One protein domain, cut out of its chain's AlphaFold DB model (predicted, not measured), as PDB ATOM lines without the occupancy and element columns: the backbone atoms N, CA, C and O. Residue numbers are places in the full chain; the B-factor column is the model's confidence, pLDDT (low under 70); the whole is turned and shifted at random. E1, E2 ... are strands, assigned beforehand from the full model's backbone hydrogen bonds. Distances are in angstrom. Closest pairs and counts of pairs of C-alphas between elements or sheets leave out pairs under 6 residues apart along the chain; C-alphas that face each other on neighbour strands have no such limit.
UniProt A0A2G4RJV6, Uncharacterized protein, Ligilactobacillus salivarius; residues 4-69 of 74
ATOM      1  N   LEU A   4      11.112 -20.348 -37.674       93.25
ATOM      2  CA  LEU A   4      11.550 -21.024 -38.884       93.25
ATOM      3  C   LEU A   4      10.739 -20.507 -40.064       93.25
ATOM      4  O   LEU A   4       9.528 -20.303 -39.949       93.25
ATOM      5  N   LYS A   5      11.406 -20.335 -41.202       95.75
ATOM      6  CA  LYS A   5      10.753 -20.064 -42.484       95.75
ATOM      7  C   LYS A   5      10.672 -21.349 -43.280       95.75
ATOM      8  O   LYS A   5      11.652 -22.088 -43.354       95.75
ATOM      9  N   GLY A   6       9.522 -21.616 -43.866       95.56
ATOM     10  CA  GLY A   6       9.281 -22.805 -44.654       95.56
ATOM     11  C   GLY A   6       8.838 -22.481 -46.068       95.56
ATOM     12  O   GLY A   6       8.226 -21.447 -46.313       95.56
ATOM     13  N   GLU A   7       9.153 -23.384 -46.984       97.38
ATOM     14  CA  GLU A   7       8.711 -23.356 -48.375       97.38
ATOM     15  C   GLU A   7       8.398 -24.784 -48.816       97.38
ATOM     16  O   GLU A   7       9.147 -25.714 -48.507       97.38
ATOM     17  N   ILE A   8       7.291 -24.970 -49.524       97.00
ATOM     18  CA  ILE A   8       6.848 -26.265 -50.031       97.00
ATOM     19  C   ILE A   8       6.506 -26.095 -51.501       97.00
ATOM     20  O   ILE A   8       5.637 -25.296 -51.837       97.00
ATOM     21  N   LYS A   9       7.158 -26.870 -52.365       97.50
ATOM     22  CA  LYS A   9       6.828 -26.940 -53.788       97.50
ATOM     23  C   LYS A   9       6.078 -28.228 -54.077       97.50
ATOM     24  O   LYS A   9       6.643 -29.309 -53.932       97.50
ATOM     25  N   PHE A  10       4.829 -28.122 -54.502       96.06
ATOM     26  CA  PHE A  10       3.991 -29.249 -54.889       96.06
ATOM     27  C   PHE A  10       4.266 -29.711 -56.322       96.06
ATOM     28  O   PHE A  10       4.705 -28.935 -57.169       96.06
ATOM     29  N   LYS A  11       3.988 -30.993 -56.594       92.12
ATOM     30  CA  LYS A  11       4.230 -31.632 -57.903       92.12
ATOM     31  C   LYS A  11       3.457 -30.980 -59.057       92.12
ATOM     32  O   LYS A  11       3.886 -31.053 -60.201       92.12
ATOM     33  N   ASP A  12       2.311 -30.378 -58.761       90.62
ATOM     34  CA  ASP A  12       1.465 -29.655 -59.721       90.62
ATOM     35  C   ASP A  12       1.909 -28.204 -59.968       90.62
ATOM     36  O   ASP A  12       1.317 -27.522 -60.800       90.62
ATOM     37  N   GLY A  13       2.963 -27.742 -59.289       92.75
ATOM     38  CA  GLY A  13       3.547 -26.419 -59.491       92.75
ATOM     39  C   GLY A  13       3.186 -25.389 -58.424       92.75
ATOM     40  O   GLY A  13       3.874 -24.377 -58.362       92.75
ATOM     41  N   LEU A  14       2.198 -25.642 -57.554       95.62
ATOM     42  CA  LEU A  14       1.913 -24.760 -56.418       95.62
ATOM     43  C   LEU A  14       3.143 -24.643 -55.503       95.62
ATOM     44  O   LEU A  14       3.669 -25.656 -55.038       95.62
ATOM     45  N   ILE A  15       3.563 -23.419 -55.196       97.50
ATOM     46  CA  ILE A  15       4.588 -23.127 -54.192       97.50
ATOM     47  C   ILE A  15       3.915 -22.375 -53.052       97.50
ATOM     48  O   ILE A  15       3.170 -21.429 -53.289       97.50
ATOM     49  N   VAL A  16       4.152 -22.815 -51.817       97.62
ATOM     50  CA  VAL A  16       3.682 -22.105 -50.624       97.62
ATOM     51  C   VAL A  16       4.825 -21.823 -49.668       97.62
ATOM     52  O   VAL A  16       5.704 -22.662 -49.465       97.62
ATOM     53  N   HIS A  17       4.767 -20.671 -49.018       97.69
ATOM     54  CA  HIS A  17       5.679 -20.243 -47.974       97.69
ATOM     55  C   HIS A  17       4.934 -20.117 -46.647       97.69
ATOM     56  O   HIS A  17       3.725 -19.895 -46.600       97.69
ATOM     57  N   PHE A  18       5.654 -20.280 -45.542       96.12
ATOM     58  CA  PHE A  18       5.089 -20.098 -44.211       96.12
ATOM     59  C   PHE A  18       6.157 -19.716 -43.192       96.12
ATOM     60  O   PHE A  18       7.356 -19.916 -43.392       96.12
ATOM     61  N   GLU A  19       5.705 -19.215 -42.049       95.69
ATOM     62  CA  GLU A  19       6.537 -19.035 -40.868       95.69
ATOM     63  C   GLU A  19       5.940 -19.822 -39.699       95.69
ATOM     64  O   GLU A  19       4.728 -19.822 -39.491       95.69
ATOM     65  N   GLY A  20       6.788 -20.490 -38.924       92.56
ATOM     66  CA  GLY A  20       6.340 -21.282 -37.784       92.56
ATOM     67  C   GLY A  20       7.446 -21.572 -36.783       92.56
ATOM     68  O   GLY A  20       8.537 -21.007 -36.852       92.56
ATOM     69  N   TYR A  21       7.165 -22.470 -35.847       89.81
ATOM     70  CA  TYR A  21       8.107 -22.895 -34.813       89.81
ATOM     71  C   TYR A  21       8.361 -24.399 -34.880       89.81
ATOM     72  O   TYR A  21       7.508 -25.186 -35.297       89.81
ATOM     73  N   ARG A  22       9.537 -24.831 -34.419       83.19
ATOM     74  CA  ARG A  22       9.839 -26.263 -34.294       83.19
ATOM     75  C   ARG A  22       8.826 -26.937 -33.359       83.19
ATOM     76  O   ARG A  22       8.674 -26.518 -32.217       83.19
ATOM     77  N   GLY A  23       8.171 -27.994 -33.842       83.94
ATOM     78  CA  GLY A  23       7.145 -28.729 -33.090       83.94
ATOM     79  C   GLY A  23       5.742 -28.114 -33.142       83.94
ATOM     80  O   GLY A  23       4.829 -28.669 -32.540       83.94
ATOM     81  N   GLN A  24       5.550 -27.002 -33.861       89.12
ATOM     82  CA  GLN A  24       4.222 -26.454 -34.118       89.12
ATOM     83  C   GLN A  24       3.408 -27.413 -34.995       89.12
ATOM     84  O   GLN A  24       3.923 -27.983 -35.959       89.12
ATOM     85  N   LEU A  25       2.126 -27.571 -34.669       89.38
ATOM     86  CA  LEU A  25       1.202 -28.375 -35.459       89.38
ATOM     87  C   LEU A  25       0.955 -27.710 -36.819       89.38
ATOM     88  O   LEU A  25       0.607 -26.530 -36.879       89.38
ATOM     89  N   SER A  26       1.089 -28.477 -37.900       89.81
ATOM     90  CA  SER A  26       0.963 -27.993 -39.283       89.81
ATOM     91  C   SER A  26      -0.371 -27.292 -39.573       89.81
ATOM     92  O   SER A  26      -0.391 -26.271 -40.246       89.81
ATOM     93  N   ASN A  27      -1.482 -27.759 -38.999       91.88
ATOM     94  CA  ASN A  27      -2.803 -27.140 -39.167       91.88
ATOM     95  C   ASN A  27      -2.959 -25.769 -38.478       91.88
ATOM     96  O   ASN A  27      -3.958 -25.095 -38.697       91.88
ATOM     97  N   THR A  28      -2.008 -25.369 -37.631       93.00
ATOM     98  CA  THR A  28      -1.999 -24.049 -36.969       93.00
ATOM     99  C   THR A  28      -1.107 -23.034 -37.685       93.00
ATOM    100  O   THR A  28      -1.008 -21.885 -37.259       93.00
ATOM    101  N   ILE A  29      -0.423 -23.465 -38.745       94.19
ATOM    102  CA  ILE A  29       0.457 -22.631 -39.557       94.19
ATOM    103  C   ILE A  29      -0.376 -21.983 -40.663       94.19
ATOM    104  O   ILE A  29      -1.247 -22.621 -41.256       94.19
ATOM    105  N   LYS A  30      -0.092 -20.710 -40.946       95.94
ATOM    106  CA  LYS A  30      -0.617 -20.027 -42.129       95.94
ATOM    107  C   LYS A  30       0.333 -20.220 -43.300       95.94
ATOM    108  O   LYS A  30       1.540 -20.042 -43.138       95.94
ATOM    109  N   TYR A  31      -0.228 -20.558 -44.451       97.06
ATOM    110  CA  TYR A  31       0.502 -20.789 -45.688       97.06
ATOM    111  C   TYR A  31       0.094 -19.729 -46.699       97.06
ATOM    112  O   TYR A  31      -1.079 -19.365 -46.754       97.06
ATOM    113  N   PHE A  32       1.050 -19.250 -47.481       98.12
ATOM    114  CA  PHE A  32       0.845 -18.207 -48.480       98.12
ATOM    115  C   PHE A  32       1.457 -18.644 -49.800       98.12
ATOM    116  O   PHE A  32       2.490 -19.313 -49.782       98.12
ATOM    117  N   ASP A  33       0.828 -18.319 -50.920       97.25
ATOM    118  CA  ASP A  33       1.404 -18.572 -52.239       97.25
ATOM    119  C   ASP A  33       2.448 -17.506 -52.629       97.25
ATOM    120  O   ASP A  33       2.859 -16.674 -51.818       97.25
ATOM    121  N   GLU A  34       2.908 -17.543 -53.879       95.38
ATOM    122  CA  GLU A  34       3.889 -16.589 -54.417       95.38
ATOM    123  C   GLU A  34       3.345 -15.152 -54.562       95.38
ATOM    124  O   GLU A  34       4.133 -14.223 -54.734       95.38
ATOM    125  N   ASN A  35       2.023 -14.957 -54.485       96.38
ATOM    126  CA  ASN A  35       1.356 -13.652 -54.519       96.38
ATOM    127  C   ASN A  35       0.964 -13.156 -53.112       96.38
ATOM    128  O   ASN A  35       0.209 -12.190 -52.998       96.38
ATOM    129  N   ASP A  36       1.461 -13.810 -52.055       96.06
ATOM    130  CA  ASP A  36       1.094 -13.571 -50.654       96.06
ATOM    131  C   ASP A  36      -0.401 -13.825 -50.344       96.06
ATOM    132  O   ASP A  36      -0.935 -13.335 -49.342       96.06
ATOM    133  N   GLU A  37      -1.097 -14.628 -51.158       97.31
ATOM    134  CA  GLU A  37      -2.482 -15.027 -50.893       97.31
ATOM    135  C   GLU A  37      -2.533 -16.233 -49.944       97.31
ATOM    136  O   GLU A  37      -1.791 -17.205 -50.099       97.31
ATOM    137  N   GLU A  38      -3.406 -16.188 -48.927       97.44
ATOM    138  CA  GLU A  38      -3.513 -17.265 -47.932       97.44
ATOM    139  C   GLU A  38      -4.044 -18.555 -48.580       97.44
ATOM    140  O   GLU A  38      -5.168 -18.607 -49.083       97.44
ATOM    141  N   VAL A  39      -3.253 -19.627 -48.505       96.94
ATOM    142  CA  VAL A  39      -3.612 -20.963 -48.984       96.94
ATOM    143  C   VAL A  39      -4.153 -21.792 -47.814       96.94
ATOM    144  O   VAL A  39      -3.420 -22.070 -46.857       96.94
ATOM    145  N   PRO A  40      -5.416 -22.254 -47.861       96.00
ATOM    146  CA  PRO A  40      -5.996 -23.036 -46.776       96.00
ATOM    147  C   PRO A  40      -5.249 -24.354 -46.535       96.00
ATOM    148  O   PRO A  40      -4.969 -25.097 -47.475       96.00
ATOM    149  N   TYR A  41      -5.029 -24.723 -45.268       94.69
ATOM    150  CA  TYR A  41      -4.354 -25.979 -44.891       94.69
ATOM    151  C   TYR A  41      -4.958 -27.228 -45.564       94.69
ATOM    152  O   TYR A  41      -4.238 -28.115 -46.028       94.69
ATOM    153  N   ASN A  42      -6.287 -27.279 -45.685       93.56
ATOM    154  CA  ASN A  42      -6.990 -28.392 -46.331       93.56
ATOM    155  C   ASN A  42      -6.649 -28.543 -47.820       93.56
ATOM    156  O   ASN A  42      -6.839 -29.622 -48.372       93.56
ATOM    157  N   GLN A  43      -6.146 -27.492 -48.472       93.44
ATOM    158  CA  GLN A  43      -5.689 -27.571 -49.855       93.44
ATOM    159  C   GLN A  43      -4.285 -28.150 -49.986       93.44
ATOM    160  O   GLN A  43      -3.914 -28.477 -51.105       93.44
ATOM    161  N   ILE A  44      -3.503 -28.271 -48.911       94.19
ATOM    162  CA  ILE A  44      -2.102 -28.725 -48.964       94.19
ATOM    163  C   ILE A  44      -1.851 -30.031 -48.199       94.19
ATOM    164  O   ILE A  44      -0.928 -30.776 -48.529       94.19
ATOM    165  N   VAL A  45      -2.666 -30.342 -47.188       93.94
ATOM    166  CA  VAL A  45      -2.542 -31.578 -46.405       93.94
ATOM    167  C   VAL A  45      -2.739 -32.816 -47.285       93.94
ATOM    168  O   VAL A  45      -3.591 -32.842 -48.169       93.94
ATOM    169  N   GLY A  46      -1.921 -33.851 -47.080       91.62
ATOM    170  CA  GLY A  46      -1.977 -35.089 -47.868       91.62
ATOM    171  C   GLY A  46      -1.472 -34.975 -49.314       91.62
ATOM    172  O   GLY A  46      -1.311 -36.004 -49.973       91.62
ATOM    173  N   ARG A  47      -1.169 -33.771 -49.817       93.31
ATOM    174  CA  ARG A  47      -0.595 -33.588 -51.159       93.31
ATOM    175  C   ARG A  47       0.903 -33.852 -51.162       93.31
ATOM    176  O   ARG A  47       1.625 -33.447 -50.250       93.31
ATOM    177  N   ARG A  48       1.368 -34.505 -52.230       93.81
ATOM    178  CA  ARG A  48       2.793 -34.761 -52.450       93.81
ATOM    179  C   ARG A  48       3.515 -33.510 -52.929       93.81
ATOM    180  O   ARG A  48       3.075 -32.858 -53.877       93.81
ATOM    181  N   TYR A  49       4.658 -33.242 -52.317       96.06
ATOM    182  CA  TYR A  49       5.568 -32.180 -52.707       96.06
ATOM    183  C   TYR A  49       6.826 -32.715 -53.389       96.06
ATOM    184  O   TYR A  49       7.293 -33.815 -53.099       96.06
ATOM    185  N   ASP A  50       7.383 -31.920 -54.302       96.62
ATOM    186  CA  ASP A  50       8.743 -32.097 -54.806       96.62
ATOM    187  C   ASP A  50       9.750 -31.871 -53.689       96.62
ATOM    188  O   ASP A  50      10.601 -32.728 -53.443       96.62
ATOM    189  N   TYR A  51       9.621 -30.749 -52.976       97.19
ATOM    190  CA  TYR A  51      10.433 -30.480 -51.803       97.19
ATOM    191  C   TYR A  51       9.688 -29.687 -50.731       97.19
ATOM    192  O   TYR A  51       8.788 -28.896 -51.006       97.19
ATOM    193  N   TYR A  52      10.150 -29.882 -49.504       95.19
ATOM    194  CA  TYR A  52       9.871 -29.077 -48.330       95.19
ATOM    195  C   TYR A  52      11.206 -28.547 -47.812       95.19
ATOM    196  O   TYR A  52      12.108 -29.324 -47.482       95.19
ATOM    197  N   LYS A  53      11.344 -27.228 -47.745       96.06
ATOM    198  CA  LYS A  53      12.528 -26.523 -47.264       96.06
ATOM    199  C   LYS A  53      12.189 -25.826 -45.957       96.06
ATOM    200  O   LYS A  53      11.227 -25.075 -45.891       96.06
ATOM    201  N   LEU A  54      13.011 -26.034 -44.935       94.06
ATOM    202  CA  LEU A  54      12.924 -25.335 -43.656       94.06
ATOM    203  C   LEU A  54      14.219 -24.571 -43.420       94.06
ATOM    204  O   LEU A  54      15.293 -25.165 -43.457       94.06
ATOM    205  N   THR A  55      14.119 -23.272 -43.183       94.12
ATOM    206  CA  THR A  55      15.247 -22.365 -42.974       94.12
ATOM    207  C   THR A  55      15.187 -21.817 -41.553       94.12
ATOM    208  O   THR A  55      14.215 -21.152 -41.189       94.12
ATOM    209  N   GLY A  56      16.212 -22.122 -40.760       89.94
ATOM    210  CA  GLY A  56      16.428 -21.585 -39.415       89.94
ATOM    211  C   GLY A  56      17.747 -20.817 -39.321       89.94
ATOM    212  O   GLY A  56      18.333 -20.458 -40.342       89.94
ATOM    213  N   VAL A  57      18.225 -20.583 -38.095       85.19
ATOM    214  CA  VAL A  57      19.494 -19.867 -37.849       85.19
ATOM    215  C   VAL A  57      20.720 -20.676 -38.283       85.19
ATOM    216  O   VAL A  57      21.679 -20.105 -38.793       85.19
ATOM    217  N   ASP A  58      20.654 -22.004 -38.160       85.44
ATOM    218  CA  ASP A  58      21.745 -22.928 -38.501       85.44
ATOM    219  C   ASP A  58      21.787 -23.306 -39.997       85.44
ATOM    220  O   ASP A  58      22.610 -24.117 -40.421       85.44
ATOM    221  N   GLY A  59      20.890 -22.741 -40.813       89.44
ATOM    222  CA  GLY A  59      20.819 -22.981 -42.254       89.44
ATOM    223  C   GLY A  59      19.508 -23.614 -42.727       89.44
ATOM    224  O   GLY A  59      18.467 -23.531 -42.073       89.44
ATOM    225  N   SER A  60      19.546 -24.202 -43.928       93.94
ATOM    226  CA  SER A  60      18.380 -24.788 -44.603       93.94
ATOM    227  C   SER A  60      18.426 -26.314 -44.614       93.94
ATOM    228  O   SER A  60      19.437 -26.907 -44.983       93.94
ATOM    229  N   ARG A  61      17.298 -26.956 -44.297       92.50
ATOM    230  CA  ARG A  61      17.091 -28.402 -44.432       92.50
ATOM    231  C   ARG A  61      16.024 -28.689 -45.482       92.50
ATOM    232  O   ARG A  61      14.956 -28.084 -45.450       92.50
ATOM    233  N   PHE A  62      16.296 -29.661 -46.346       94.62
ATOM    234  CA  PHE A  62      15.369 -30.121 -47.378       94.62
ATOM    235  C   PHE A  62      14.837 -31.524 -47.075       94.62
ATOM    236  O   PHE A  62      15.547 -32.373 -46.536       94.62
ATOM    237  N   THR A  63      13.578 -31.754 -47.432       93.69
ATOM    238  CA  THR A  63      12.924 -33.067 -47.511       93.69
ATOM    239  C   THR A  63      12.274 -33.175 -48.885       93.69
ATOM    240  O   THR A  63      11.717 -32.188 -49.354       93.69
ATOM    241  N   TYR A  64      12.341 -34.337 -49.529       95.06
ATOM    242  CA  TYR A  64      11.885 -34.531 -50.909       95.06
ATOM    243  C   TYR A  64      10.850 -35.655 -51.006       95.06
ATOM    244  O   TYR A  64      10.841 -36.542 -50.153       95.06
ATOM    245  N   ASP A  65      10.014 -35.603 -52.047       90.69
ATOM    246  CA  ASP A  65       9.036 -36.638 -52.442       90.69
ATOM    247  C   ASP A  65       8.177 -37.186 -51.286       90.69
ATOM    248  O   ASP A  65       8.034 -38.390 -51.078       90.69
ATOM    249  N   ASN A  66       7.617 -36.285 -50.483       91.75
ATOM    250  CA  ASN A  66       6.825 -36.639 -49.308       91.75
ATOM    251  C   ASN A  66       5.579 -35.735 -49.235       91.75
ATOM    252  O   ASN A  66       5.260 -35.049 -50.205       91.75
ATOM    253  N   PHE A  67       4.812 -35.776 -48.149       91.69
ATOM    254  CA  PHE A  67       3.574 -35.016 -47.985       91.69
ATOM    255  C   PHE A  67       3.431 -34.484 -46.559       91.69
ATOM    256  O   PHE A  67       4.112 -34.925 -45.632       91.69
ATOM    257  N   ILE A  68       2.544 -33.505 -46.375       89.06
ATOM    258  CA  ILE A  68       2.181 -33.028 -45.037       89.06
ATOM    259  C   ILE A  68       1.193 -34.027 -44.440       89.06
ATOM    260  O   ILE A  68       0.064 -34.143 -44.925       89.06
ATOM    261  N   CYS A  69       1.605 -34.744 -43.395       84.38
ATOM    262  CA  CYS A  69       0.695 -35.631 -42.680       84.38
ATOM    263  C   CYS A  69      -0.429 -34.822 -42.017       84.38
ATOM    264  O   CYS A  69      -0.139 -33.850 -41.314       84.38
TER     265      CYS A  69
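Overview. This is residues 4 to 69 of the 74 residues of an uncharacterized protein of Ligilactobacillus salivarius (UniProt A0A2G4RJV6). The model is one strongly twisted sheet of four antiparallel strands, made of two hairpins side by side, with a long link, residues 22 to 47, running past the E2 edge and folding partly over one face. Near one corner E3 and E4 bend sharply, and their ends turn toward that same face. The printed part has 66 residues with no named helix and four named strands, E1, E2, E3 and E4 along the chain, in the sheet order E2, E1, E3, E4. The class is all strand, though the strands hold 32 of the 66 residues, under half. The whole is compact, with a radius of gyration of the C-alphas of 11.0 A and spans of 30 by 23 by 22 A.

Along the chain. E1 covers residues 4 to 10 and is 19.5 A long, beginning at C-alpha 4 at (11.550, -21.024, -38.884). E2 covers residues 15 to 21 and is 19.7 A long. E3 covers residues 48 to 56, 23.0 A from first to last C-alpha, beginning at C-alpha 48 at (2.793, -34.761, -52.450). E4 covers residues 59 to 67, 21.8 A, and ends at C-alpha 67 at (3.574, -35.016, -47.985).

Arrangement. E1 and E2 form a hairpin, antiparallel at 152 degrees between their directions; the C-alphas of Lys 9 and Ile 15 face each other at 4.4 A. N 6 and O 18 are within hydrogen-bond range at 2.8 A. On the other side of E1 is E3, antiparallel at 164 degrees, with N 7 and O 53 within hydrogen-bond range at 2.9 A. E3 and E4 form the second hairpin, antiparallel at 161 degrees, with N 54 and O 61 within hydrogen-bond range at 2.9 A. E3 bends by 54 degrees at residue 51 and E4 by 73 degrees at residue 64; the C-alphas of these two residues face each other at 4.4 A. E2 and E4 are the edge strands and are apart. In short antiparallel pairings, residues 31 to 32 pair with residues 17 to 18 of E2 and with residues 38 to 39.

Size, cuts and confidence. The two C-alphas farthest apart are those of Asn 42 and Asp 58, at 30.3 A. The links E1 to E2 and E3 to E4 are tight, with 4 and 2 residues, while the link E2 to E3 is long, with 26. From edge to edge of the sheet the strands' lines turn by 60 degrees. The printed part has no cut. The mean pLDDT of the printed part is 93.5, and no printed residue is under 70.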